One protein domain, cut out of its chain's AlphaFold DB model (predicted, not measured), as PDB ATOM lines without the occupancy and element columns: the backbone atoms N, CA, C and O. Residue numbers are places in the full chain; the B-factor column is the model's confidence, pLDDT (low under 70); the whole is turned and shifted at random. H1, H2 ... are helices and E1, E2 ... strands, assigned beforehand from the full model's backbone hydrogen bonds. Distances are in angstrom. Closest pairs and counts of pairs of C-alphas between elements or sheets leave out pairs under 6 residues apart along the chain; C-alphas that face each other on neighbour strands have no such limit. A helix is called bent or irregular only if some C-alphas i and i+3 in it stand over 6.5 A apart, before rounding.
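AT A GLANCE: This is residues 603 to 796 of the 815 residues of an uncharacterized protein of Deltaproteobacteria bacterium CG11_big_fil_rev_8_21_14_0_20_45_16 (UniProt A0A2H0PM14). A twisted sheet of five strands makes the middle of the domain, with helices over both of its faces: H2, H3 and H4 on one, H1 and H6 on the other. The short helix H5 sits between H1 and H6, and a long link, residues 704 to 738, comes alongside the edge strand E4, with which residues 710 to 711 pair. The printed part has 194 residues, with six named helices and five named strands in the order E1 H1 H2 E2 H3 E3 H4 E4 E5 H5 H6; the sheet, in the order E1 E2 E3 E5 E4, is mixed. The class is mixed, helices and strands, with 95 of the 194 residues, under half, in named elements. The whole is compact, with a radius of gyration of the C-alphas of 15.4 A and spans of 43 by 32 by 30 A.

HOW THE PARTS SIT: The sheet runs E1, residues 604 to 606, E2, residues 649 to 652, E3, residues 678 to 682, E5, residues 746 to 752, and E4, residues 739 to 743. Its edge strands are E1 and E4, and from edge to edge the strands' lines turn by 60 degrees. E1 and E2 are parallel, with N 651 and O 605 2.9 A apart, within hydrogen-bond range. E2 and E3 are parallel, with N 650 and O 678 at 2.9 A. E3 and E5 are parallel, with N 681 and O 750 at 2.9 A. E5 and E4 are antiparallel and form a hairpin, with N 751 and O 739 at 2.7 A. H6, residues 776 to 795, is over E3 and along it, at 4 degrees on the local plane and a height over the sheet of 11.5 A. H4, residues 691 to 703, is on the opposite face, over E3 and E5, at a height over the sheet of 9.8 A. H3, residues 663 to 674, is on the same face as H4, over E5 and only just over E3, where 3 of its C-alphas fall. H3 and H4 touch and are about perpendicular, at 83 degrees; the closest C-alphas, of Val 666 and Ile 703, are 5.6 A apart. H2, residues 641 to 646, touches H3 at a shallow tilt of 22 degrees, the same way, closest at the C-alphas of Trp 645 and Tyr 672, 5.6 A. H1, residues 612 to 626, is on the sheet. H5, residues 756 to 760, touches H1, where the C-alphas of Ala 617 and Leu 757 are closest at 5.8 A. H5 also touches residues 780 to 787 of H6, closest at the C-alphas of Ala 759 and Arg 780, 5.6 A. E1, H1, H2 and E2 form a strand-helix-strand unit, two parallel neighbour strands with helices between, with a left-handed crossover; E2, H3 and E3 form another, right-handed. Each O i to N i+4 pair is within hydrogen-bond range in H1, H3 and H4, against 15 of 16 in H6, 0 of 2 in H2 and 0 of 1 in H5; the O i to N i+3 pairs within range are 1 of 3 in H2 and 2 of 2 in H5.

IN THESE COORDINATES: E5 is the longest strand, 17.0 A from first to last C-alpha, and E4 measures 14.0 A. E1 begins at C-alpha 604, (631.271, 461.547, 474.974). H6 is the longest helix, 29.5 A, and ends at C-alpha 795, (629.842, 452.111, 470.123). H1 measures 21.8 A, H4 18.5 A and H3 16.7 A. H2 is irregular: C-alphas 642 and 645 are 7.7 A apart.

THE WHOLE: The C-alphas farthest apart, of Gly 706 and Thr 765, are 47.1 A apart. The printed part has no cut. The long links are H1 to H2, H4 to E4 and H5 to H6. The mean pLDDT of the printed part is 87.8, and 17 residues are under 70: 627 to 632, 764 to 767, 770 to 771, 773 to 776 and 796.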
ATOM      1  N   SER A 603     627.519 458.776 476.420       77.06
ATOM      2  CA  SER A 603     628.317 459.930 476.849       77.06
ATOM      3  C   SER A 603     629.654 460.015 476.104       77.06
ATOM      4  O   SER A 603     630.391 459.027 476.020       77.06
ATOM      5  N   LEU A 604     629.995 461.218 475.620       86.69
ATOM      6  CA  LEU A 604     631.271 461.547 474.974       86.69
ATOM      7  C   LEU A 604     632.121 462.468 475.861       86.69
ATOM      8  O   LEU A 604     631.621 463.456 476.396       86.69
ATOM      9  N   GLY A 605     633.410 462.159 475.994       91.81
ATOM     10  CA  GLY A 605     634.354 462.979 476.748       91.81
ATOM     11  C   GLY A 605     635.371 463.686 475.854       91.81
ATOM     12  O   GLY A 605     635.716 463.215 474.773       91.81
ATOM     13  N   VAL A 606     635.894 464.813 476.327       95.06
ATOM     14  CA  VAL A 606     636.968 465.575 475.685       95.06
ATOM     15  C   VAL A 606     638.100 465.810 476.679       95.06
ATOM     16  O   VAL A 606     637.865 466.115 477.849       95.06
ATOM     17  N   MET A 607     639.346 465.674 476.225       95.00
ATOM     18  CA  MET A 607     640.511 465.915 477.075       95.00
ATOM     19  C   MET A 607     640.651 467.402 477.447       95.00
ATOM     20  O   MET A 607     640.383 468.273 476.607       95.00
ATOM     21  N   PRO A 608     641.136 467.720 478.665       92.06
ATOM     22  CA  PRO A 608     641.460 469.090 479.044       92.06
ATOM     23  C   PRO A 608     642.482 469.698 478.077       92.06
ATOM     24  O   PRO A 608     643.442 469.036 477.690       92.06
ATOM     25  N   GLY A 609     642.276 470.961 477.699       88.00
ATOM     26  CA  GLY A 609     643.140 471.673 476.750       88.00
ATOM     27  C   GLY A 609     642.735 471.552 475.278       88.00
ATOM     28  O   GLY A 609     643.386 472.166 474.446       88.00
ATOM     29  N   THR A 610     641.666 470.819 474.949       92.62
ATOM     30  CA  THR A 610     641.075 470.841 473.595       92.62
ATOM     31  C   THR A 610     640.621 472.257 473.232       92.62
ATOM     32  O   THR A 610     640.009 472.940 474.058       92.62
ATOM     33  N   ASP A 611     640.909 472.686 472.004       89.75
ATOM     34  CA  ASP A 611     640.652 474.059 471.570       89.75
ATOM     35  C   ASP A 611     639.129 474.356 471.569       89.75
ATOM     36  O   ASP A 611     638.328 473.496 471.179       89.75
ATOM     37  N   PRO A 612     638.681 475.554 472.008       87.69
ATOM     38  CA  PRO A 612     637.252 475.854 472.161       87.69
ATOM     39  C   PRO A 612     636.433 475.754 470.868       87.69
ATOM     40  O   PRO A 612     635.265 475.365 470.902       87.69
ATOM     41  N   ASP A 613     637.027 476.100 469.725       84.50
ATOM     42  CA  ASP A 613     636.404 475.964 468.408       84.50
ATOM     43  C   ASP A 613     636.255 474.487 468.009       84.50
ATOM     44  O   ASP A 613     635.218 474.101 467.478       84.50
ATOM     45  N   ARG A 614     637.214 473.621 468.354       91.56
ATOM     46  CA  ARG A 614     637.117 472.166 468.142       91.56
ATOM     47  C   ARG A 614     636.052 471.534 469.030       91.56
ATOM     48  O   ARG A 614     635.254 470.735 468.545       91.56
ATOM     49  N   LEU A 615     635.961 471.941 470.299       92.31
ATOM     50  CA  LEU A 615     634.872 471.517 471.186       92.31
ATOM     51  C   LEU A 615     633.501 471.962 470.648       92.31
ATOM     52  O   LEU A 615     632.525 471.211 470.719       92.31
ATOM     53  N   ARG A 616     633.418 473.174 470.084       90.81
ATOM     54  CA  ARG A 616     632.208 473.675 469.420       90.81
ATOM     55  C   ARG A 616     631.855 472.832 468.193       90.81
ATOM     56  O   ARG A 616     630.710 472.400 468.102       90.81
ATOM     57  N   ALA A 617     632.821 472.565 467.312       91.69
ATOM     58  CA  ALA A 617     632.639 471.737 466.120       91.69
ATOM     59  C   ALA A 617     632.139 470.332 466.475       91.69
ATOM     60  O   ALA A 617     631.189 469.844 465.873       91.69
ATOM     61  N   LEU A 618     632.724 469.709 467.503       93.75
ATOM     62  CA  LEU A 618     632.324 468.392 467.993       93.75
ATOM     63  C   LEU A 618     630.864 468.385 468.464       93.75
ATOM     64  O   LEU A 618     630.085 467.529 468.062       93.75
ATOM     65  N   ASN A 619     630.471 469.372 469.271       92.44
ATOM     66  CA  ASN A 619     629.098 469.491 469.761       92.44
ATOM     67  C   ASN A 619     628.088 469.852 468.659       92.44
ATOM     68  O   ASN A 619     626.941 469.416 468.723       92.44
ATOM     69  N   GLN A 620     628.487 470.646 467.661       91.50
ATOM     70  CA  GLN A 620     627.681 470.892 466.459       91.50
ATOM     71  C   GLN A 620     627.475 469.590 465.682       91.50
ATOM     72  O   GLN A 620     626.341 469.243 465.370       91.50
ATOM     73  N   PHE A 621     628.547 468.831 465.463       91.31
ATOM     74  CA  PHE A 621     628.494 467.563 464.751       91.31
ATOM     75  C   PHE A 621     627.643 466.512 465.475       91.31
ATOM     76  O   PHE A 621     626.877 465.814 464.823       91.31
ATOM     77  N   ILE A 622     627.707 466.428 466.809       88.88
ATOM     78  CA  ILE A 622     626.844 465.538 467.609       88.88
ATOM     79  C   ILE A 622     625.362 465.819 467.356       88.88
ATOM     80  O   ILE A 622     624.609 464.885 467.100       88.88
ATOM     81  N   ARG A 623     624.958 467.092 467.361       86.25
ATOM     82  CA  ARG A 623     623.573 467.477 467.053       86.25
ATOM     83  C   ARG A 623     623.194 467.156 465.610       86.25
ATOM     84  O   ARG A 623     622.102 466.664 465.361       86.25
ATOM     85  N   ASP A 624     624.101 467.397 464.665       82.69
ATOM     86  CA  ASP A 624     623.860 467.068 463.259       82.69
ATOM     87  C   ASP A 624     623.697 465.542 463.066       82.69
ATOM     88  O   ASP A 624     622.855 465.105 462.281       82.69
ATOM     89  N   MET A 625     624.440 464.716 463.817       78.38
ATOM     90  CA  MET A 625     624.337 463.251 463.780       78.38
ATOM     91  C   MET A 625     622.996 462.707 464.284       78.38
ATOM     92  O   MET A 625     622.556 461.691 463.749       78.38
ATOM     93  N   GLU A 626     622.320 463.360 465.237       70.25
ATOM     94  CA  GLU A 626     620.984 462.934 465.709       70.25
ATOM     95  C   GLU A 626     619.972 462.847 464.550       70.25
ATOM     96  O   GLU A 626     619.060 462.026 464.567       70.25
ATOM     97  N   SER A 627     620.164 463.646 463.493       68.31
ATOM     98  CA  SER A 627     619.339 463.586 462.276       68.31
ATOM     99  C   SER A 627     619.737 462.475 461.291       68.31
ATOM    100  O   SER A 627     618.967 462.138 460.393       68.31
ATOM    101  N   LEU A 628     620.941 461.914 461.439       67.00
ATOM    102  CA  LEU A 628     621.553 460.956 460.511       67.00
ATOM    103  C   LEU A 628     621.547 459.515 461.043       67.00
ATOM    104  O   LEU A 628     621.596 458.575 460.247       67.00
ATOM    105  N   CYS A 629     621.506 459.323 462.362       64.75
ATOM    106  CA  CYS A 629     621.486 458.011 463.003       64.75
ATOM    107  C   CYS A 629     620.543 457.976 464.216       64.75
ATOM    108  O   CYS A 629     620.507 458.918 464.997       64.75
ATOM    109  N   ASN A 630     619.839 456.853 464.422       62.84
ATOM    110  CA  ASN A 630     618.937 456.615 465.569       62.84
ATOM    111  C   ASN A 630     619.689 456.378 466.906       62.84
ATOM    112  O   ASN A 630     619.286 455.531 467.703       62.84
ATOM    113  N   LEU A 631     620.822 457.047 467.129       63.59
ATOM    114  CA  LEU A 631     621.618 456.949 468.353       63.59
ATOM    115  C   LEU A 631     621.679 458.309 469.045       63.59
ATOM    116  O   LEU A 631     622.166 459.277 468.464       63.59
ATOM    117  N   ASP A 632     621.257 458.345 470.309       66.75
ATOM    118  CA  ASP A 632     621.320 459.547 471.136       66.75
ATOM    119  C   ASP A 632     622.696 459.665 471.809       66.75
ATOM    120  O   ASP A 632     623.024 458.939 472.760       66.75
ATOM    121  N   PHE A 633     623.503 460.614 471.336       72.81
ATOM    122  CA  PHE A 633     624.767 460.996 471.963       72.81
ATOM    123  C   PHE A 633     624.558 462.197 472.891       72.81
ATOM    124  O   PHE A 633     623.875 463.160 472.555       72.81
ATOM    125  N   ALA A 634     625.160 462.168 474.080       80.50
ATOM    126  CA  ALA A 634     625.191 463.344 474.943       80.50
ATOM    127  C   ALA A 634     626.211 464.376 474.428       80.50
ATOM    128  O   ALA A 634     627.183 464.026 473.756       80.50
ATOM    129  N   THR A 635     626.017 465.647 474.788       85.44
ATOM    130  CA  THR A 635     627.000 466.706 474.520       85.44
ATOM    131  C   THR A 635     628.353 466.363 475.128       85.44
ATOM    132  O   THR A 635     628.429 465.814 476.226       85.44
ATOM    133  N   ALA A 636     629.419 466.722 474.421       88.31
ATOM    134  CA  ALA A 636     630.780 466.431 474.822       88.31
ATOM    135  C   ALA A 636     631.195 467.293 476.025       88.31
ATOM    136  O   ALA A 636     631.106 468.525 475.971       88.31
ATOM    137  N   GLU A 637     631.695 466.655 477.080       88.81
ATOM    138  CA  GLU A 637     632.153 467.331 478.299       88.81
ATOM    139  C   GLU A 637     633.672 467.242 478.455       88.81
ATOM    140  O   GLU A 637     634.294 466.240 478.100       88.81
ATOM    141  N   VAL A 638     634.286 468.282 479.029       92.31
ATOM    142  CA  VAL A 638     635.708 468.234 479.395       92.31
ATOM    143  C   VAL A 638     635.876 467.340 480.619       92.31
ATOM    144  O   VAL A 638     635.366 467.648 481.696       92.31
ATOM    145  N   VAL A 639     636.614 466.243 480.465       93.06
ATOM    146  CA  VAL A 639     636.683 465.170 481.462       93.06
ATOM    147  C   VAL A 639     638.115 464.838 481.845       93.06
ATOM    148  O   VAL A 639     639.038 464.875 481.036       93.06
ATOM    149  N   GLN A 640     638.308 464.495 483.115       92.50
ATOM    150  CA  GLN A 640     639.607 464.091 483.649       92.50
ATOM    151  C   GLN A 640     639.817 462.585 483.464       92.50
ATOM    152  O   GLN A 640     638.857 461.817 483.513       92.50
ATOM    153  N   ALA A 641     641.071 462.137 483.354       89.44
ATOM    154  CA  ALA A 641     641.416 460.726 483.119       89.44
ATOM    155  C   ALA A 641     640.814 459.751 484.151       89.44
ATOM    156  O   ALA A 641     640.552 458.589 483.850       89.44
ATOM    157  N   LYS A 642     640.532 460.222 485.375       86.62
ATOM    158  CA  LYS A 642     639.866 459.430 486.424       86.62
ATOM    159  C   LYS A 642     638.428 459.006 486.085       86.62
ATOM    160  O   LYS A 642     637.944 458.053 486.690       86.62
ATOM    161  N   ASP A 643     637.768 459.718 485.176       88.94
ATOM    162  CA  ASP A 643     636.356 459.550 484.832       88.94
ATOM    163  C   ASP A 643     636.152 458.975 483.419       88.94
ATOM    164  O   ASP A 643     635.010 458.760 483.026       88.94
ATOM    165  N   TYR A 644     637.224 458.671 482.669       89.69
ATOM    166  CA  TYR A 644     637.130 458.191 481.277       89.69
ATOM    167  C   TYR A 644     636.254 456.946 481.111       89.69
ATOM    168  O   TYR A 644     635.537 456.842 480.126       89.69
ATOM    169  N   TRP A 645     636.228 456.051 482.100       83.31
ATOM    170  CA  TRP A 645     635.403 454.836 482.095       83.31
ATOM    171  C   TRP A 645     633.890 455.081 481.957       83.31
ATOM    172  O   TRP A 645     633.156 454.148 481.648       83.31
ATOM    173  N   LYS A 646     633.414 456.313 482.182       85.62
ATOM    174  CA  LYS A 646     632.007 456.706 481.989       85.62
ATOM    175  C   LYS A 646     631.659 457.018 480.529       85.62
ATOM    176  O   LYS A 646     630.485 457.197 480.221       85.62
ATOM    177  N   TYR A 647     632.656 457.122 479.652       87.44
ATOM    178  CA  TYR A 647     632.507 457.631 478.292       87.44
ATOM    179  C   TYR A 647     632.989 456.590 477.278       87.44
ATOM    180  O   TYR A 647     634.079 456.037 477.410       87.44
ATOM    181  N   ALA A 648     632.205 456.338 476.228       85.00
ATOM    182  CA  ALA A 648     632.566 455.350 475.201       85.00
ATOM    183  C   ALA A 648     633.793 455.787 474.378       85.00
ATOM    184  O   ALA A 648     634.608 454.967 473.957       85.00
ATOM    185  N   LEU A 649     633.939 457.099 474.196       90.44
ATOM    186  CA  LEU A 649     634.996 457.729 473.420       90.44
ATOM    187  C   LEU A 649     635.486 458.988 474.144       90.44
ATOM    188  O   LEU A 649     634.685 459.782 474.648       90.44
ATOM    189  N   ILE A 650     636.805 459.178 474.149       95.06
ATOM    190  CA  ILE A 650     637.457 460.424 474.545       95.06
ATOM    191  C   ILE A 650     638.145 461.047 473.329       95.06
ATOM    192  O   ILE A 650     638.976 460.413 472.674       95.06
ATOM    193  N   PHE A 651     637.826 462.308 473.055       95.62
ATOM    194  CA  PHE A 651     638.381 463.076 471.945       95.62
ATOM    195  C   PHE A 651     639.421 464.099 472.425       95.62
ATOM    196  O   PHE A 651     639.314 464.644 473.526       95.62
ATOM    197  N   SER A 652     640.415 464.413 471.596       96.44
ATOM    198  CA  SER A 652     641.328 465.539 471.818       96.44
ATOM    199  C   SER A 652     641.754 466.178 470.500       96.44
ATOM    200  O   SER A 652     642.147 465.490 469.559       96.44
ATOM    201  N   SER A 653     641.693 467.505 470.442       96.06
ATOM    202  CA  SER A 653     642.172 468.298 469.309       96.06
ATOM    203  C   SER A 653     642.643 469.656 469.816       96.06
ATOM    204  O   SER A 653     641.845 470.439 470.332       96.06
ATOM    205  N   SER A 654     643.944 469.922 469.744       92.44
ATOM    206  CA  SER A 654     644.504 471.188 470.219       92.44
ATOM    207  C   SER A 654     645.678 471.644 469.371       92.44
ATOM    208  O   SER A 654     646.417 470.833 468.824       92.44
ATOM    209  N   THR A 655     645.855 472.956 469.269       88.69
ATOM    210  CA  THR A 655     647.061 473.587 468.720       88.69
ATOM    211  C   THR A 655     648.224 473.603 469.722       88.69
ATOM    212  O   THR A 655     649.381 473.775 469.324       88.69
ATOM    213  N   ALA A 656     647.947 473.396 471.013       91.69
ATOM    214  CA  ALA A 656     648.937 473.303 472.083       91.69
ATOM    215  C   ALA A 656     649.400 471.854 472.329       91.69
ATOM    216  O   ALA A 656     648.852 470.894 471.795       91.69
ATOM    217  N   ALA A 657     650.439 471.681 473.153       92.88
ATOM    218  CA  ALA A 657     650.875 470.350 473.575       92.88
ATOM    219  C   ALA A 657     649.814 469.671 474.460       92.88
ATOM    220  O   ALA A 657     649.226 470.308 475.335       92.88
ATOM    221  N   LEU A 658     649.635 468.362 474.279       93.44
ATOM    222  CA  LEU A 658     648.807 467.528 475.140       93.44
ATOM    223  C   LEU A 658     649.356 467.560 476.582       93.44
ATOM    224  O   LEU A 658     650.565 467.360 476.763       93.44
ATOM    225  N   PRO A 659     648.504 467.778 477.605       90.00
ATOM    226  CA  PRO A 659     648.934 467.774 479.000       90.00
ATOM    227  C   PRO A 659     649.675 466.489 479.395       90.00
ATOM    228  O   PRO A 659     649.424 465.408 478.858       90.00
ATOM    229  N   ASP A 660     650.601 466.592 480.348       90.19
ATOM    230  CA  ASP A 660     651.237 465.408 480.927       90.19
ATOM    231  C   ASP A 660     650.266 464.624 481.812       90.19
ATOM    232  O   ASP A 660     649.515 465.200 482.595       90.19
ATOM    233  N   PHE A 661     650.340 463.295 481.716       91.62
ATOM    234  CA  PHE A 661     649.615 462.375 482.586       91.62
ATOM    235  C   PHE A 661     650.510 461.937 483.744       91.62
ATOM    236  O   PHE A 661     651.663 461.545 483.540       91.62
ATOM    237  N   SER A 662     649.970 461.967 484.958       93.81
ATOM    238  CA  SER A 662     650.597 461.333 486.116       93.81
ATOM    239  C   SER A 662     650.616 459.807 485.966       93.81
ATOM    240  O   SER A 662     649.789 459.229 485.263       93.81
ATOM    241  N   GLU A 663     651.514 459.122 486.677       93.19
ATOM    242  CA  GLU A 663     651.597 457.650 486.655       93.19
ATOM    243  C   GLU A 663     650.255 456.975 486.998       93.19
ATOM    244  O   GLU A 663     649.861 455.986 486.381       93.19
ATOM    245  N   ALA A 664     649.500 457.550 487.940       92.88
ATOM    246  CA  ALA A 664     648.176 457.052 488.304       92.88
ATOM    247  C   ALA A 664     647.148 457.211 487.168       92.88
ATOM    248  O   ALA A 664     646.267 456.365 487.011       92.88
ATOM    249  N   GLU A 665     647.239 458.280 486.377       94.00
ATOM    250  CA  GLU A 665     646.364 458.507 485.223       94.00
ATOM    251  C   GLU A 665     646.731 457.600 484.055       94.00
ATOM    252  O   GLU A 665     645.833 457.044 483.432       94.00
ATOM    253  N   VAL A 666     648.024 457.370 483.813       94.81
ATOM    254  CA  VAL A 666     648.494 456.427 482.788       94.81
ATOM    255  C   VAL A 666     647.906 455.032 483.012       94.81
ATOM    256  O   VAL A 666     647.407 454.416 482.071       94.81
ATOM    257  N   VAL A 667     647.902 454.548 484.260       93.19
ATOM    258  CA  VAL A 667     647.299 453.251 484.613       93.19
ATOM    259  C   VAL A 667     645.797 453.231 484.321       93.19
ATOM    260  O   VAL A 667     645.303 452.263 483.750       93.19
ATOM    261  N   LYS A 668     645.070 454.301 484.661       92.50
ATOM    262  CA  LYS A 668     643.622 454.392 484.411       92.50
ATOM    263  C   LYS A 668     643.277 454.488 482.931       92.50
ATOM    264  O   LYS A 668     642.311 453.872 482.503       92.50
ATOM    265  N   ILE A 669     644.059 455.235 482.154       94.50
ATOM    266  CA  ILE A 669     643.880 455.329 480.702       94.50
ATOM    267  C   ILE A 669     644.113 453.956 480.064       94.50
ATOM    268  O   ILE A 669     643.357 453.562 479.183       94.50
ATOM    269  N   ARG A 670     645.114 453.201 480.531       92.25
ATOM    270  CA  ARG A 670     645.346 451.836 480.048       92.25
ATOM    271  C   ARG A 670     644.171 450.909 480.375       92.25
ATOM    272  O   ARG A 670     643.659 450.281 479.460       92.25
ATOM    273  N   ASP A 671     643.689 450.905 481.622       88.88
ATOM    274  CA  ASP A 671     642.512 450.111 482.032       88.88
ATOM    275  C   ASP A 671     641.246 450.504 481.249       88.88
ATOM    276  O   ASP A 671     640.474 449.642 480.839       88.88
ATOM    277  N   TYR A 672     641.058 451.796 480.967       91.81
ATOM    278  CA  TYR A 672     639.980 452.289 480.110       91.81
ATOM    279  C   TYR A 672     640.042 451.699 478.692       91.81
ATOM    280  O   TYR A 672     639.032 451.218 478.175       91.81
ATOM    281  N   LEU A 673     641.225 451.703 478.074       91.44
ATOM    282  CA  LEU A 673     641.426 451.189 476.718       91.44
ATOM    283  C   LEU A 673     641.332 449.658 476.660       91.44
ATOM    284  O   LEU A 673     640.716 449.127 475.739       91.44
ATOM    285  N   ASP A 674     641.857 448.956 477.669       86.06
ATOM    286  CA  ASP A 674     641.737 447.497 477.806       86.06
ATOM    287  C   ASP A 674     640.264 447.056 477.945       86.06
ATOM    288  O   ASP A 674     639.887 445.977 477.497       86.06
ATOM    289  N   ARG A 675     639.398 447.903 478.526       82.44
ATOM    290  CA  ARG A 675     637.951 447.651 478.686       82.44
ATOM    291  C   ARG A 675     637.103 448.062 477.479       82.44
ATOM    292  O   ARG A 675     635.877 448.035 477.565       82.44
ATOM    293  N   GLY A 676     637.729 448.431 476.362       79.69
ATOM    294  CA  GLY A 676     637.032 448.760 475.118       79.69
ATOM    295  C   GLY A 676     636.716 450.241 474.925       79.69
ATOM    296  O   GLY A 676     635.923 450.565 474.040       79.69
ATOM    297  N   GLY A 677     637.327 451.128 475.714       87.94
ATOM    298  CA  GLY A 677     637.338 452.563 475.448       87.94
ATOM    299  C   GLY A 677     638.112 452.923 474.176       87.94
ATOM    300  O   GLY A 677     638.954 452.155 473.704       87.94
ATOM    301  N   LEU A 678     637.847 454.109 473.624       93.50
ATOM    302  CA  LEU A 678     638.519 454.626 472.430       93.50
ATOM    303  C   LEU A 678     639.085 456.023 472.701       93.50
ATOM    304  O   LEU A 678     638.395 456.881 473.249       93.50
ATOM    305  N   LEU A 679     640.329 456.266 472.286       96.44
ATOM    306  CA  LEU A 679     640.901 457.611 472.196       96.44
ATOM    307  C   LEU A 679     640.987 458.046 470.734       96.44
ATOM    308  O   LEU A 679     641.557 457.327 469.910       96.44
ATOM    309  N   ILE A 680     640.489 459.242 470.425       97.19
ATOM    310  CA  ILE A 680     640.691 459.878 469.119       97.19
ATOM    311  C   ILE A 680     641.446 461.188 469.299       97.19
ATOM    312  O   ILE A 680     641.051 462.053 470.081       97.19
ATOM    313  N   PHE A 681     642.513 461.333 468.524       97.81
ATOM    314  CA  PHE A 681     643.282 462.559 468.396       97.81
ATOM    315  C   PHE A 681     643.086 463.126 466.985       97.81
ATOM    316  O   PHE A 681     643.226 462.398 466.001       97.81
ATOM    317  N   ASP A 682     642.779 464.416 466.875       97.62
ATOM    318  CA  ASP A 682     642.615 465.116 465.594       97.62
ATOM    319  C   ASP A 682     643.497 466.365 465.565       97.62
ATOM    320  O   ASP A 682     643.350 467.252 466.404       97.62
ATOM    321  N   GLU A 683     644.448 466.414 464.635       94.69
ATOM    322  CA  GLU A 683     645.424 467.499 464.505       94.69
ATOM    323  C   GLU A 683     644.814 468.723 463.799       94.69
ATOM    324  O   GLU A 683     644.621 468.671 462.580       94.69
ATOM    325  N   PRO A 684     644.558 469.843 464.505       88.69
ATOM    326  CA  PRO A 684     643.846 470.985 463.930       88.69
ATOM    327  C   PRO A 684     644.662 471.771 462.892       88.69
ATOM    328  O   PRO A 684     644.094 472.468 462.049       88.69
ATOM    329  N   LEU A 685     645.997 471.692 462.911       82.44
ATOM    330  CA  LEU A 685     646.831 472.384 461.920       82.44
ATOM    331  C   LEU A 685     646.940 471.617 460.598       82.44
ATOM    332  O   LEU A 685     647.402 472.184 459.606       82.44
ATOM    333  N   ALA A 686     646.490 470.362 460.584       84.19
ATOM    334  CA  ALA A 686     646.629 469.423 459.486       84.19
ATOM    335  C   ALA A 686     648.051 469.414 458.893       84.19
ATOM    336  O   ALA A 686     648.278 469.760 457.732       84.19
ATOM    337  N   SER A 687     649.024 469.077 459.740       83.69
ATOM    338  CA  SER A 687     650.442 468.960 459.401       83.69
ATOM    339  C   SER A 687     651.045 467.762 460.136       83.69
ATOM    340  O   SER A 687     650.550 467.359 461.187       83.69
ATOM    341  N   ILE A 688     652.103 467.173 459.578       77.19
ATOM    342  CA  ILE A 688     652.726 465.947 460.105       77.19
ATOM    343  C   ILE A 688     653.658 466.246 461.295       77.19
ATOM    344  O   ILE A 688     653.824 465.395 462.167       77.19
ATOM    345  N   ASP A 689     654.247 467.447 461.363       86.25
ATOM    346  CA  ASP A 689     655.176 467.841 462.434       86.25
ATOM    347  C   ASP A 689     654.660 469.058 463.211       86.25
ATOM    348  O   ASP A 689     654.935 470.216 462.889       86.25
ATOM    349  N   THR A 690     653.866 468.786 464.243       89.88
ATOM    350  CA  THR A 690     653.232 469.795 465.099       89.88
ATOM    351  C   THR A 690     653.611 469.591 466.563       89.88
ATOM    352  O   THR A 690     654.144 468.556 466.975       89.88
ATOM    353  N   VAL A 691     653.373 470.611 467.391       92.38
ATOM    354  CA  VAL A 691     653.582 470.510 468.846       92.38
ATOM    355  C   VAL A 691     652.608 469.497 469.456       92.38
ATOM    356  O   VAL A 691     653.029 468.635 470.229       92.38
ATOM    357  N   PHE A 692     651.335 469.554 469.057       94.38
ATOM    358  CA  PHE A 692     650.311 468.612 469.494       94.38
ATOM    359  C   PHE A 692     650.647 467.177 469.075       94.38
ATOM    360  O   PHE A 692     650.825 466.327 469.948       94.38
ATOM    361  N   GLY A 693     650.874 466.912 467.786       94.00
ATOM    362  CA  GLY A 693     651.219 465.581 467.278       94.00
ATOM    363  C   GLY A 693     652.439 464.957 467.965       94.00
ATOM    364  O   GLY A 693     652.373 463.812 468.423       94.00
ATOM    365  N   ARG A 694     653.532 465.715 468.149       95.50
ATOM    366  CA  ARG A 694     654.714 465.231 468.891       95.50
ATOM    367  C   ARG A 694     654.379 464.890 470.340       95.50
ATOM    368  O   ARG A 694     654.756 463.821 470.823       95.50
ATOM    369  N   SER A 695     653.627 465.756 471.016       96.50
ATOM    370  CA  SER A 695     653.221 465.515 472.399       96.50
ATOM    371  C   SER A 695     652.303 464.291 472.537       96.50
ATOM    372  O   SER A 695     652.505 463.505 473.462       96.50
ATOM    373  N   VAL A 696     651.377 464.053 471.599       95.88
ATOM    374  CA  VAL A 696     650.517 462.856 471.557       95.88
ATOM    375  C   VAL A 696     651.375 461.597 471.464       95.88
ATOM    376  O   VAL A 696     651.233 460.695 472.289       95.88
ATOM    377  N   VAL A 697     652.330 461.555 470.530       95.19
ATOM    378  CA  VAL A 697     653.257 460.420 470.368       95.19
ATOM    379  C   VAL A 697     654.057 460.163 471.649       95.19
ATOM    380  O   VAL A 697     654.212 459.013 472.065       95.19
ATOM    381  N   GLU A 698     654.553 461.210 472.308       95.00
ATOM    382  CA  GLU A 698     655.269 461.096 473.585       95.00
ATOM    383  C   GLU A 698     654.396 460.516 474.706       95.00
ATOM    384  O   GLU A 698     654.850 459.636 475.441       95.00
ATOM    385  N   ARG A 699     653.140 460.967 474.841       94.88
ATOM    386  CA  ARG A 699     652.224 460.472 475.885       94.88
ATOM    387  C   ARG A 699     651.786 459.038 475.589       94.88
ATOM    388  O   ARG A 699     651.757 458.218 476.505       94.88
ATOM    389  N   LEU A 700     651.549 458.691 474.325       95.62
ATOM    390  CA  LEU A 700     651.234 457.318 473.917       95.62
ATOM    391  C   LEU A 700     652.380 456.343 474.210       95.62
ATOM    392  O   LEU A 700     652.106 455.229 474.643       95.62
ATOM    393  N   LYS A 701     653.650 456.757 474.084       94.44
ATOM    394  CA  LYS A 701     654.802 455.928 474.498       94.44
ATOM    395  C   LYS A 701     654.815 455.632 476.001       94.44
ATOM    396  O   LYS A 701     655.234 454.546 476.393       94.44
ATOM    397  N   LYS A 702     654.354 456.574 476.838       93.06
ATOM    398  CA  LYS A 702     654.187 456.351 478.286       93.06
ATOM    399  C   LYS A 702     653.029 455.377 478.565       93.06
ATOM    400  O   LYS A 702     653.162 454.485 479.399       93.06
ATOM    401  N   ILE A 703     651.912 455.511 477.843       93.75
ATOM    402  CA  ILE A 703     650.722 454.655 478.010       93.75
ATOM    403  C   ILE A 703     650.963 453.233 477.491       93.75
ATOM    404  O   ILE A 703     650.605 452.272 478.175       93.75
ATOM    405  N   PHE A 704     651.635 453.075 476.350       91.62
ATOM    406  CA  PHE A 704     651.941 451.788 475.726       91.62
ATOM    407  C   PHE A 704     653.444 451.633 475.442       91.62
ATOM    408  O   PHE A 704     653.879 451.777 474.295       91.62
ATOM    409  N   PRO A 705     654.256 451.300 476.460       88.38
ATOM    410  CA  PRO A 705     655.672 451.032 476.254       88.38
ATOM    411  C   PRO A 705     655.874 449.925 475.209       88.38
ATOM    412  O   PRO A 705     655.358 448.818 475.355       88.38
ATOM    413  N   GLY A 706     656.618 450.228 474.143       86.38
ATOM    414  CA  GLY A 706     656.926 449.276 473.072       86.38
ATOM    415  C   GLY A 706     655.861 449.123 471.977       86.38
ATOM    416  O   GLY A 706     656.076 448.326 471.069       86.38
ATOM    417  N   ARG A 707     654.753 449.881 472.014       91.81
ATOM    418  CA  ARG A 707     653.812 449.995 470.883       91.81
ATOM    419  C   ARG A 707     653.929 451.374 470.237       91.81
ATOM    420  O   ARG A 707     654.180 452.367 470.918       91.81
ATOM    421  N   PHE A 708     653.741 451.430 468.925       92.75
ATOM    422  CA  PHE A 708     653.848 452.655 468.137       92.75
ATOM    423  C   PHE A 708     652.580 452.866 467.312       92.75
ATOM    424  O   PHE A 708     651.801 451.936 467.126       92.75
ATOM    425  N   LEU A 709     652.377 454.098 466.842       94.81
ATOM    426  CA  LEU A 709     651.316 454.400 465.889       94.81
ATOM    427  C   LEU A 709     651.615 453.705 464.556       94.81
ATOM    428  O   LEU A 709     652.663 453.936 463.952       94.81
ATOM    429  N   GLU A 710     650.685 452.874 464.105       96.44
ATOM    430  CA  GLU A 710     650.744 452.151 462.835       96.44
ATOM    431  C   GLU A 710     649.687 452.694 461.873       96.44
ATOM    432  O   GLU A 710     648.635 453.166 462.302       96.44
ATOM    433  N   ASN A 711     649.947 452.623 460.564       97.19
ATOM    434  CA  ASN A 711     648.965 453.037 459.563       97.19
ATOM    435  C   ASN A 711     647.781 452.061 459.550       97.19
ATOM    436  O   ASN A 711     647.966 450.850 459.425       97.19
ATOM    437  N   ILE A 712     646.569 452.602 459.628       96.38
ATOM    438  CA  ILE A 712     645.327 451.837 459.558       96.38
ATOM    439  C   ILE A 712     645.048 451.495 458.083       96.38
ATOM    440  O   ILE A 712     644.936 452.417 457.268       96.38
ATOM    441  N   PRO A 713     644.936 450.206 457.707       94.94
ATOM    442  CA  PRO A 713     644.626 449.808 456.336       94.94
ATOM    443  C   PRO A 713     643.278 450.365 455.861       94.94
ATOM    444  O   PRO A 713     642.316 450.420 456.623       94.94
ATOM    445  N   LYS A 714     643.183 450.752 454.585       91.50
ATOM    446  CA  LYS A 714     641.958 451.344 454.007       91.50
ATOM    447  C   LYS A 714     640.787 450.358 453.911       91.50
ATOM    448  O   LYS A 714     639.641 450.773 453.811       91.50
ATOM    449  N   ASP A 715     641.071 449.061 453.933       89.06
ATOM    450  CA  ASP A 715     640.095 447.973 453.966       89.06
ATOM    451  C   ASP A 715     639.720 447.541 455.399       89.06
ATOM    452  O   ASP A 715     638.965 446.582 455.578       89.06
ATOM    453  N   ASP A 716     640.221 448.232 456.430       92.19
ATOM    454  CA  ASP A 716     639.896 447.979 457.837       92.19
ATOM    455  C   ASP A 716     638.415 448.290 458.151       92.19
ATOM    456  O   ASP A 716     637.724 449.003 457.422       92.19
ATOM    457  N   VAL A 717     637.891 447.723 459.243       89.44
ATOM    458  CA  VAL A 717     636.500 447.934 459.673       89.44
ATOM    459  C   VAL A 717     636.191 449.411 459.936       89.44
ATOM    460  O   VAL A 717     635.091 449.843 459.610       89.44
ATOM    461  N   LEU A 718     637.172 450.202 460.391       91.12
ATOM    462  CA  LEU A 718     637.032 451.647 460.621       91.12
ATOM    463  C   LEU A 718     636.557 452.435 459.390       91.12
ATOM    464  O   LEU A 718     635.922 453.477 459.529       91.12
ATOM    465  N   PHE A 719     636.838 451.948 458.182       92.56
ATOM    466  CA  PHE A 719     636.413 452.588 456.936       92.56
ATOM    467  C   PHE A 719     635.060 452.083 456.421       92.56
ATOM    468  O   PHE A 719     634.611 452.515 455.367       92.56
ATOM    469  N   ARG A 720     634.392 451.178 457.146       90.56
ATOM    470  CA  ARG A 720     633.117 450.560 456.744       90.56
ATOM    471  C   ARG A 720     632.130 450.354 457.894       90.56
ATOM    472  O   ARG A 720     631.194 449.576 457.742       90.56
ATOM    473  N   THR A 721     632.328 451.022 459.032       83.88
ATOM    474  CA  THR A 721     631.445 450.871 460.200       83.88
ATOM    475  C   THR A 721     630.033 451.399 459.941       83.88
ATOM    476  O   THR A 721     629.065 450.805 460.404       83.88
ATOM    477  N   PHE A 722     629.902 452.503 459.198       87.00
ATOM    478  CA  PHE A 722     628.606 453.078 458.823       87.00
ATOM    479  C   PHE A 722     628.568 453.444 457.337       87.00
ATOM    480  O   PHE A 722     627.748 452.933 456.580       87.00
ATOM    481  N   TYR A 723     629.512 454.272 456.897       89.12
ATOM    482  CA  TYR A 723     629.783 454.550 455.492       89.12
ATOM    483  C   TYR A 723     630.932 453.691 454.987       89.12
ATOM    484  O   TYR A 723     631.908 453.485 455.702       89.12
ATOM    485  N   LEU A 724     630.848 453.262 453.729       92.50
ATOM    486  CA  LEU A 724     631.968 452.651 453.024       92.50
ATOM    487  C   LEU A 724     632.872 453.752 452.451       92.50
ATOM    488  O   LEU A 724     632.462 454.492 451.558       92.50
ATOM    489  N   LEU A 725     634.091 453.848 452.972       92.94
ATOM    490  CA  LEU A 725     635.127 454.791 452.569       92.94
ATOM    491  C   LEU A 725     636.341 454.020 452.040       92.94
ATOM    492  O   LEU A 725     636.681 452.947 452.525       92.94
ATOM    493  N   ASN A 726     636.995 454.568 451.025       88.56
ATOM    494  CA  ASN A 726     638.192 454.016 450.384       88.56
ATOM    495  C   ASN A 726     639.408 454.953 450.518       88.56
ATOM    496  O   ASN A 726     640.501 454.647 450.034       88.56
ATOM    497  N   GLU A 727     639.232 456.091 451.182       90.25
ATOM    498  CA  GLU A 727     640.250 457.104 451.412       90.25
ATOM    499  C   GLU A 727     640.009 457.842 452.730       90.25
ATOM    500  O   GLU A 727     638.918 457.789 453.297       90.25
ATOM    501  N   VAL A 728     641.055 458.510 453.218       93.06
ATOM    502  CA  VAL A 728     641.001 459.362 454.410       93.06
ATOM    503  C   VAL A 728     640.736 460.793 453.963       93.06
ATOM    504  O   VAL A 728     641.327 461.253 452.988       93.06
ATOM    505  N   SER A 729     639.893 461.510 454.703       94.56
ATOM    506  CA  SER A 729     639.573 462.916 454.443       94.56
ATOM    507  C   SER A 729     639.792 463.788 455.689       94.56
ATOM    508  O   SER A 729     640.225 463.300 456.733       94.56
ATOM    509  N   GLY A 730     639.524 465.084 455.565       90.81
ATOM    510  CA  GLY A 730     639.596 466.109 456.609       90.81
ATOM    511  C   GLY A 730     639.525 467.504 455.994       90.81
ATOM    512  O   GLY A 730     639.227 467.636 454.805       90.81
ATOM    513  N   ARG A 731     639.801 468.563 456.761       86.75
ATOM    514  CA  ARG A 731     639.864 469.929 456.216       86.75
ATOM    515  C   ARG A 731     641.017 470.091 455.226       86.75
ATOM    516  O   ARG A 731     640.863 470.782 454.219       86.75
ATOM    517  N   ARG A 732     642.155 469.447 455.495       84.19
ATOM    518  CA  ARG A 732     643.307 469.339 454.582       84.19
ATOM    519  C   ARG A 732     643.803 467.897 454.544       84.19
ATOM    520  O   ARG A 732     643.657 467.170 455.518       84.19
ATOM    521  N   LEU A 733     644.420 467.488 453.440       84.38
ATOM    522  CA  LEU A 733     644.945 466.129 453.261       84.38
ATOM    523  C   LEU A 733     646.448 466.070 453.577       84.38
ATOM    524  O   LEU A 733     647.271 465.899 452.683       84.38
ATOM    525  N   ALA A 734     646.813 466.249 454.848       86.44
ATOM    526  CA  ALA A 734     648.211 466.228 455.288       86.44
ATOM    527  C   ALA A 734     648.818 464.818 455.270       86.44
ATOM    528  O   ALA A 734     649.997 464.647 454.974       86.44
ATOM    529  N   SER A 735     648.008 463.805 455.585       90.75
ATOM    530  CA  SER A 735     648.380 462.392 455.556       90.75
ATOM    531  C   SER A 735     647.343 461.585 454.768       90.75
ATOM    532  O   SER A 735     646.139 461.763 454.971       90.75
ATOM    533  N   PRO A 736     647.771 460.634 453.917       91.19
ATOM    534  CA  PRO A 736     646.857 459.728 453.224       91.19
ATOM    535  C   PRO A 736     646.338 458.585 454.114       91.19
ATOM    536  O   PRO A 736     645.528 457.782 453.648       91.19
ATOM    537  N   ASN A 737     646.819 458.476 455.360       94.31
ATOM    538  CA  ASN A 737     646.502 457.386 456.282       94.31
ATOM    539  C   ASN A 737     646.025 457.925 457.635       94.31
ATOM    540  O   ASN A 737     646.597 458.884 458.160       94.31
ATOM    541  N   LEU A 738     645.045 457.238 458.230       96.44
ATOM    542  CA  LEU A 738     644.824 457.288 459.672       96.44
ATOM    543  C   LEU A 738     645.886 456.433 460.354       96.44
ATOM    544  O   LEU A 738     646.328 455.424 459.800       96.44
ATOM    545  N   GLN A 739     646.277 456.823 461.560       97.31
ATOM    546  CA  GLN A 739     647.209 456.057 462.378       97.31
ATOM    547  C   GLN A 739     646.517 455.564 463.643       97.31
ATOM    548  O   GLN A 739     645.561 456.181 464.101       97.31
ATOM    549  N   GLY A 740     646.983 454.469 464.235       96.81
ATOM    550  CA  GLY A 740     646.382 453.962 465.462       96.81
ATOM    551  C   GLY A 740     647.251 452.995 466.250       96.81
ATOM    552  O   GLY A 740     648.351 452.640 465.833       96.81
ATOM    553  N   ILE A 741     646.740 452.568 467.407       96.75
ATOM    554  CA  ILE A 741     647.314 451.500 468.242       96.75
ATOM    555  C   ILE A 741     646.239 450.438 468.481       96.75
ATOM    556  O   ILE A 741     645.092 450.780 468.790       96.75
ATOM    557  N   LYS A 742     646.616 449.158 468.368       92.44
ATOM    558  CA  LYS A 742     645.730 448.018 468.645       92.44
ATOM    559  C   LYS A 742     645.937 447.407 470.033       92.44
ATOM    560  O   LYS A 742     647.063 447.339 470.535       92.44
ATOM    561  N   ILE A 743     644.849 446.888 470.599       88.00
ATOM    562  CA  ILE A 743     644.810 445.898 471.686       88.00
ATOM    563  C   ILE A 743     643.929 444.751 471.182       88.00
ATOM    564  O   ILE A 743     642.842 445.007 470.677       88.00
ATOM    565  N   ASP A 744     644.424 443.510 471.227       83.69
ATOM    566  CA  ASP A 744     643.681 442.305 470.821       83.69
ATOM    567  C   ASP A 744     642.937 442.439 469.475       83.69
ATOM    568  O   ASP A 744     641.769 442.102 469.339       83.69
ATOM    569  N   GLN A 745     643.644 442.949 468.455       83.31
ATOM    570  CA  GLN A 745     643.156 443.225 467.088       83.31
ATOM    571  C   GLN A 745     642.182 444.406 466.922       83.31
ATOM    572  O   GLN A 745     641.914 444.795 465.781       83.31
ATOM    573  N   ARG A 746     641.738 445.043 468.007       88.31
ATOM    574  CA  ARG A 746     640.885 446.237 467.994       88.31
ATOM    575  C   ARG A 746     641.720 447.514 468.081       88.31
ATOM    576  O   ARG A 746     642.589 447.631 468.942       88.31
ATOM    577  N   TRP A 747     641.451 448.497 467.224       94.00
ATOM    578  CA  TRP A 747     642.002 449.849 467.375       94.00
ATOM    579  C   TRP A 747     641.399 450.519 468.610       94.00
ATOM    580  O   TRP A 747     640.180 450.636 468.704       94.00
ATOM    581  N   VAL A 748     642.252 450.949 469.536       94.50
ATOM    582  CA  VAL A 748     641.865 451.643 470.780       94.50
ATOM    583  C   VAL A 748     642.354 453.088 470.812       94.50
ATOM    584  O   VAL A 748     641.890 453.899 471.606       94.50
ATOM    585  N   VAL A 749     643.282 453.430 469.919       97.25
ATOM    586  CA  VAL A 749     643.719 454.800 469.657       97.25
ATOM    587  C   VAL A 749     643.644 455.027 468.158       97.25
ATOM    588  O   VAL A 749     644.134 454.188 467.398       97.25
ATOM    589  N   VAL A 750     643.085 456.162 467.748       97.88
ATOM    590  CA  VAL A 750     643.099 456.647 466.364       97.88
ATOM    591  C   VAL A 750     643.636 458.076 466.344       97.88
ATOM    592  O   VAL A 750     643.242 458.907 467.161       97.88
ATOM    593  N   PHE A 751     644.537 458.370 465.413       97.81
ATOM    594  CA  PHE A 751     645.103 459.692 465.180       97.81
ATOM    595  C   PHE A 751     644.883 460.111 463.725       97.81
ATOM    596  O   PHE A 751     645.284 459.411 462.789       97.81
ATOM    597  N   SER A 752     644.231 461.260 463.554       97.00
ATOM    598  CA  SER A 752     644.019 461.943 462.282       97.00
ATOM    599  C   SER A 752     644.949 463.148 462.181       97.00
ATOM    600  O   SER A 752     644.945 464.017 463.051       97.00
ATOM    601  N   SER A 753     645.706 463.230 461.085       95.12
ATOM    602  CA  SER A 753     646.532 464.400 460.758       95.12
ATOM    603  C   SER A 753     645.821 465.406 459.846       95.12
ATOM    604  O   SER A 753     646.477 466.292 459.316       95.12
ATOM    605  N   ASN A 754     644.516 465.255 459.600       93.94
ATOM    606  CA  ASN A 754     643.814 465.946 458.509       93.94
ATOM    607  C   ASN A 754     642.789 467.001 458.973       93.94
ATOM    608  O   ASN A 754     642.114 467.593 458.131       93.94
ATOM    609  N   ASP A 755     642.682 467.265 460.279       93.62
ATOM    610  CA  ASP A 755     641.714 468.197 460.884       93.62
ATOM    611  C   ASP A 755     640.257 467.890 460.480       93.62
ATOM    612  O   ASP A 755     639.632 468.593 459.676       93.62
ATOM    613  N   LEU A 756     639.719 466.786 461.001       96.50
ATOM    614  CA  LEU A 756     638.337 466.351 460.777       96.50
ATOM    615  C   LEU A 756     637.333 467.333 461.390       96.50
ATOM    616  O   LEU A 756     636.335 467.665 460.748       96.50
ATOM    617  N   LEU A 757     637.590 467.829 462.604       95.50
ATOM    618  CA  LEU A 757     636.691 468.764 463.284       95.50
ATOM    619  C   LEU A 757     636.654 470.129 462.595       95.50
ATOM    620  O   LEU A 757     635.596 470.752 462.521       95.50
ATOM    621  N   GLY A 758     637.766 470.595 462.026       85.94
ATOM    622  CA  GLY A 758     637.780 471.798 461.200       85.94
ATOM    623  C   GLY A 758     636.944 471.693 459.930       85.94
ATOM    624  O   GLY A 758     636.429 472.710 459.473       85.94
ATOM    625  N   ALA A 759     636.734 470.492 459.388       88.56
ATOM    626  CA  ALA A 759     635.864 470.302 458.229       88.56
ATOM    627  C   ALA A 759     634.368 470.449 458.565       88.56
ATOM    628  O   ALA A 759     633.576 470.731 457.673       88.56
ATOM    629  N   VAL A 760     633.960 470.289 459.825       92.44
ATOM    630  CA  VAL A 760     632.541 470.355 460.238       92.44
ATOM    631  C   VAL A 760     632.210 471.573 461.100       92.44
ATOM    632  O   VAL A 760     631.060 471.756 461.489       92.44
ATOM    633  N   LEU A 761     633.199 472.424 461.386       88.75
ATOM    634  CA  LEU A 761     633.008 473.629 462.186       88.75
ATOM    635  C   LEU A 761     632.077 474.622 461.475       88.75
ATOM    636  O   LEU A 761     632.364 475.050 460.353       88.75
ATOM    637  N   LYS A 762     631.014 475.038 462.168       82.00
ATOM    638  CA  LYS A 762     630.079 476.079 461.721       82.00
ATOM    639  C   LYS A 762     630.235 477.373 462.532       82.00
ATOM    640  O   LYS A 762     630.532 477.323 463.733       82.00
ATOM    641  N   SER A 763     630.038 478.517 461.880       72.12
ATOM    642  CA  SER A 763     629.976 479.857 462.476       72.12
ATOM    643  C   SER A 763     628.700 480.031 463.315       72.12
ATOM    644  O   SER A 763     627.873 479.124 463.429       72.12
ATOM    645  N   GLU A 764     628.531 481.204 463.923       68.25
ATOM    646  CA  GLU A 764     627.305 481.557 464.655       68.25
ATOM    647  C   GLU A 764     626.101 481.760 463.723       68.25
ATOM    648  O   GLU A 764     624.968 481.524 464.136       68.25
ATOM    649  N   THR A 765     626.348 482.098 462.452       54.94
ATOM    650  CA  THR A 765     625.324 482.228 461.403       54.94
ATOM    651  C   THR A 765     624.868 480.879 460.834       54.94
ATOM    652  O   THR A 765     623.872 480.823 460.122       54.94
ATOM    653  N   GLY A 766     625.544 479.775 461.181       65.56
ATOM    654  CA  GLY A 766     625.214 478.417 460.729       65.56
ATOM    655  C   GLY A 766     626.002 477.940 459.504       65.56
ATOM    656  O   GLY A 766     626.017 476.734 459.239       65.56
ATOM    657  N   ASP A 767     626.713 478.842 458.825       64.75
ATOM    658  CA  ASP A 767     627.599 478.537 457.695       64.75
ATOM    659  C   ASP A 767     628.887 477.829 458.141       64.75
ATOM    660  O   ASP A 767     629.293 477.903 459.300       64.75
ATOM    661  N   TYR A 768     629.585 477.150 457.224       73.69
ATOM    662  CA  TYR A 768     630.881 476.539 457.540       73.69
ATOM    663  C   TYR A 768     631.957 477.602 457.790       73.69
ATOM    664  O   TYR A 768     632.247 478.426 456.930       73.69
ATOM    665  N   ALA A 769     632.619 477.530 458.947       70.88
ATOM    666  CA  ALA A 769     633.587 478.543 459.370       70.88
ATOM    667  C   ALA A 769     634.963 478.405 458.700       70.88
ATOM    668  O   ALA A 769     635.762 479.340 458.716       70.88
ATOM    669  N   LEU A 770     635.288 477.218 458.176       66.69
ATOM    670  CA  LEU A 770     636.601 476.912 457.612       66.69
ATOM    671  C   LEU A 770     636.470 476.258 456.243       66.69
ATOM    672  O   LEU A 770     635.635 475.370 456.035       66.69
ATOM    673  N   SER A 771     637.366 476.653 455.336       63.66
ATOM    674  CA  SER A 771     637.427 476.068 454.001       63.66
ATOM    675  C   SER A 771     638.135 474.720 453.961       63.66
ATOM    676  O   SER A 771     639.125 474.501 454.668       63.66
ATOM    677  N   VAL A 772     637.623 473.824 453.114       71.25
ATOM    678  CA  VAL A 772     638.140 472.462 452.917       71.25
ATOM    679  C   VAL A 772     638.853 472.377 451.571       71.25
ATOM    680  O   VAL A 772     638.337 472.839 450.558       71.25
ATOM    681  N   SER A 773     640.056 471.806 451.559       65.75
ATOM    682  CA  SER A 773     640.956 471.815 450.400       65.75
ATOM    683  C   SER A 773     641.746 470.506 450.302       65.75
ATOM    684  O   SER A 773     642.188 470.011 451.347       65.75
ATOM    685  N   PRO A 774     642.002 469.965 449.094       59.22
ATOM    686  CA  PRO A 774     641.769 470.579 447.778       59.22
ATOM    687  C   PRO A 774     640.407 470.302 447.115       59.22
ATOM    688  O   PRO A 774     640.081 470.993 446.158       59.22
ATOM    689  N   TYR A 775     639.596 469.344 447.582       64.69
ATOM    690  CA  TYR A 775     638.378 468.913 446.862       64.69
ATOM    691  C   TYR A 775     637.055 469.459 447.436       64.69
ATOM    692  O   TYR A 775     635.993 468.864 447.232       64.69
ATOM    693  N   GLY A 776     637.105 470.575 448.171       65.00
ATOM    694  CA  GLY A 776     635.927 471.355 448.573       65.00
ATOM    695  C   GLY A 776     634.820 470.549 449.269       65.00
ATOM    696  O   GLY A 776     635.068 469.807 450.223       65.00
ATOM    697  N   ILE A 777     633.582 470.698 448.784       71.75
ATOM    698  CA  ILE A 777     632.362 470.106 449.369       71.75
ATOM    699  C   ILE A 777     632.441 468.579 449.436       71.75
ATOM    700  O   ILE A 777     632.082 467.983 450.454       71.75
ATOM    701  N   MET A 778     632.941 467.926 448.385       75.12
ATOM    702  CA  MET A 778     633.043 466.465 448.353       75.12
ATOM    703  C   MET A 778     634.006 465.951 449.419       75.12
ATOM    704  O   MET A 778     633.684 465.004 450.139       75.12
ATOM    705  N   GLN A 779     635.139 466.629 449.599       83.44
ATOM    706  CA  GLN A 779     636.067 466.323 450.682       83.44
ATOM    707  C   GLN A 779     635.436 466.564 452.053       83.44
ATOM    708  O   GLN A 779     635.581 465.717 452.934       83.44
ATOM    709  N   ARG A 780     634.687 467.662 452.232       88.25
ATOM    710  CA  ARG A 780     633.961 467.947 453.479       88.25
ATOM    711  C   ARG A 780     632.973 466.830 453.804       88.25
ATOM    712  O   ARG A 780     632.979 466.304 454.911       88.25
ATOM    713  N   ARG A 781     632.188 466.399 452.814       88.81
ATOM    714  CA  ARG A 781     631.237 465.286 452.936       88.81
ATOM    715  C   ARG A 781     631.953 463.996 453.336       88.81
ATOM    716  O   ARG A 781     631.485 463.299 454.233       88.81
ATOM    717  N   LEU A 782     633.100 463.690 452.727       92.12
ATOM    718  CA  LEU A 782     633.931 462.544 453.112       92.12
ATOM    719  C   LEU A 782     634.512 462.688 454.527       92.12
ATOM    720  O   LEU A 782     634.555 461.701 455.252       92.12
ATOM    721  N   ALA A 783     634.898 463.893 454.952       94.56
ATOM    722  CA  ALA A 783     635.392 464.157 456.304       94.56
ATOM    723  C   ALA A 783     634.294 463.933 457.356       94.56
ATOM    724  O   ALA A 783     634.525 463.228 458.336       94.56
ATOM    725  N   SER A 784     633.074 464.425 457.110       93.31
ATOM    726  CA  SER A 784     631.909 464.162 457.965       93.31
ATOM    727  C   SER A 784     631.592 462.666 458.055       93.31
ATOM    728  O   SER A 784     631.326 462.147 459.137       93.31
ATOM    729  N   ARG A 785     631.667 461.940 456.930       94.50
ATOM    730  CA  ARG A 785     631.475 460.478 456.894       94.50
ATOM    731  C   ARG A 785     632.572 459.736 457.656       94.50
ATOM    732  O   ARG A 785     632.269 458.786 458.374       94.50
ATOM    733  N   GLN A 786     633.824 460.175 457.524       95.50
ATOM    734  CA  GLN A 786     634.960 459.617 458.254       95.50
ATOM    735  C   GLN A 786     634.774 459.807 459.759       95.50
ATOM    736  O   GLN A 786     634.959 458.852 460.509       95.50
ATOM    737  N   LEU A 787     634.356 460.998 460.195       94.44
ATOM    738  CA  LEU A 787     634.085 461.288 461.599       94.44
ATOM    739  C   LEU A 787     632.947 460.405 462.137       94.44
ATOM    740  O   LEU A 787     633.130 459.760 463.166       94.44
ATOM    741  N   LEU A 788     631.833 460.263 461.404       92.19
ATOM    742  CA  LEU A 788     630.737 459.371 461.809       92.19
ATOM    743  C   LEU A 788     631.189 457.908 461.925       92.19
ATOM    744  O   LEU A 788     630.834 457.235 462.888       92.19
ATOM    745  N   ASN A 789     632.010 457.413 460.995       92.38
ATOM    746  CA  ASN A 789     632.564 456.060 461.087       92.38
ATOM    747  C   ASN A 789     633.364 455.837 462.379       92.38
ATOM    748  O   ASN A 789     633.232 454.777 462.994       92.38
ATOM    749  N   LEU A 790     634.165 456.822 462.805       92.19
ATOM    750  CA  LEU A 790     634.932 456.742 464.053       92.19
ATOM    751  C   LEU A 790     634.016 456.712 465.286       92.19
ATOM    752  O   LEU A 790     634.243 455.927 466.206       92.19
ATOM    753  N   PHE A 791     632.959 457.527 465.287       89.56
ATOM    754  CA  PHE A 791     631.945 457.527 466.343       89.56
ATOM    755  C   PHE A 791     631.210 456.190 466.418       89.56
ATOM    756  O   PHE A 791     631.140 455.579 467.484       89.56
ATOM    757  N   MET A 792     630.736 455.683 465.281       86.50
ATOM    758  CA  MET A 792     630.052 454.394 465.202       86.50
ATOM    759  C   MET A 792     630.958 453.240 465.629       86.50
ATOM    760  O   MET A 792     630.506 452.308 466.287       86.50
ATOM    761  N   TYR A 793     632.254 453.319 465.331       87.38
ATOM    762  CA  TYR A 793     633.227 452.318 465.759       87.38
ATOM    763  C   TYR A 793     633.433 452.306 467.281       87.38
ATOM    764  O   TYR A 793     633.683 451.254 467.863       87.38
ATOM    765  N   SER A 794     633.275 453.450 467.954       85.12
ATOM    766  CA  SER A 794     633.368 453.514 469.418       85.12
ATOM    767  C   SER A 794     632.243 452.753 470.129       85.12
ATOM    768  O   SER A 794     632.479 452.158 471.178       85.12
ATOM    769  N   VAL A 795     631.043 452.734 469.538       78.19
ATOM    770  CA  VAL A 795     629.842 452.111 470.123       78.19
ATOM    771  C   VAL A 795     629.593 450.684 469.630       78.19
ATOM    772  O   VAL A 795     628.820 449.950 470.238       78.19
ATOM    773  N   THR A 796     630.253 450.260 468.550       66.88
ATOM    774  CA  THR A 796     630.117 448.912 467.983       66.88
ATOM    775  C   THR A 796     631.287 448.039 468.434       66.88
ATOM    776  O   THR A 796     632.314 447.936 467.774       66.88
TER     777      THR A 796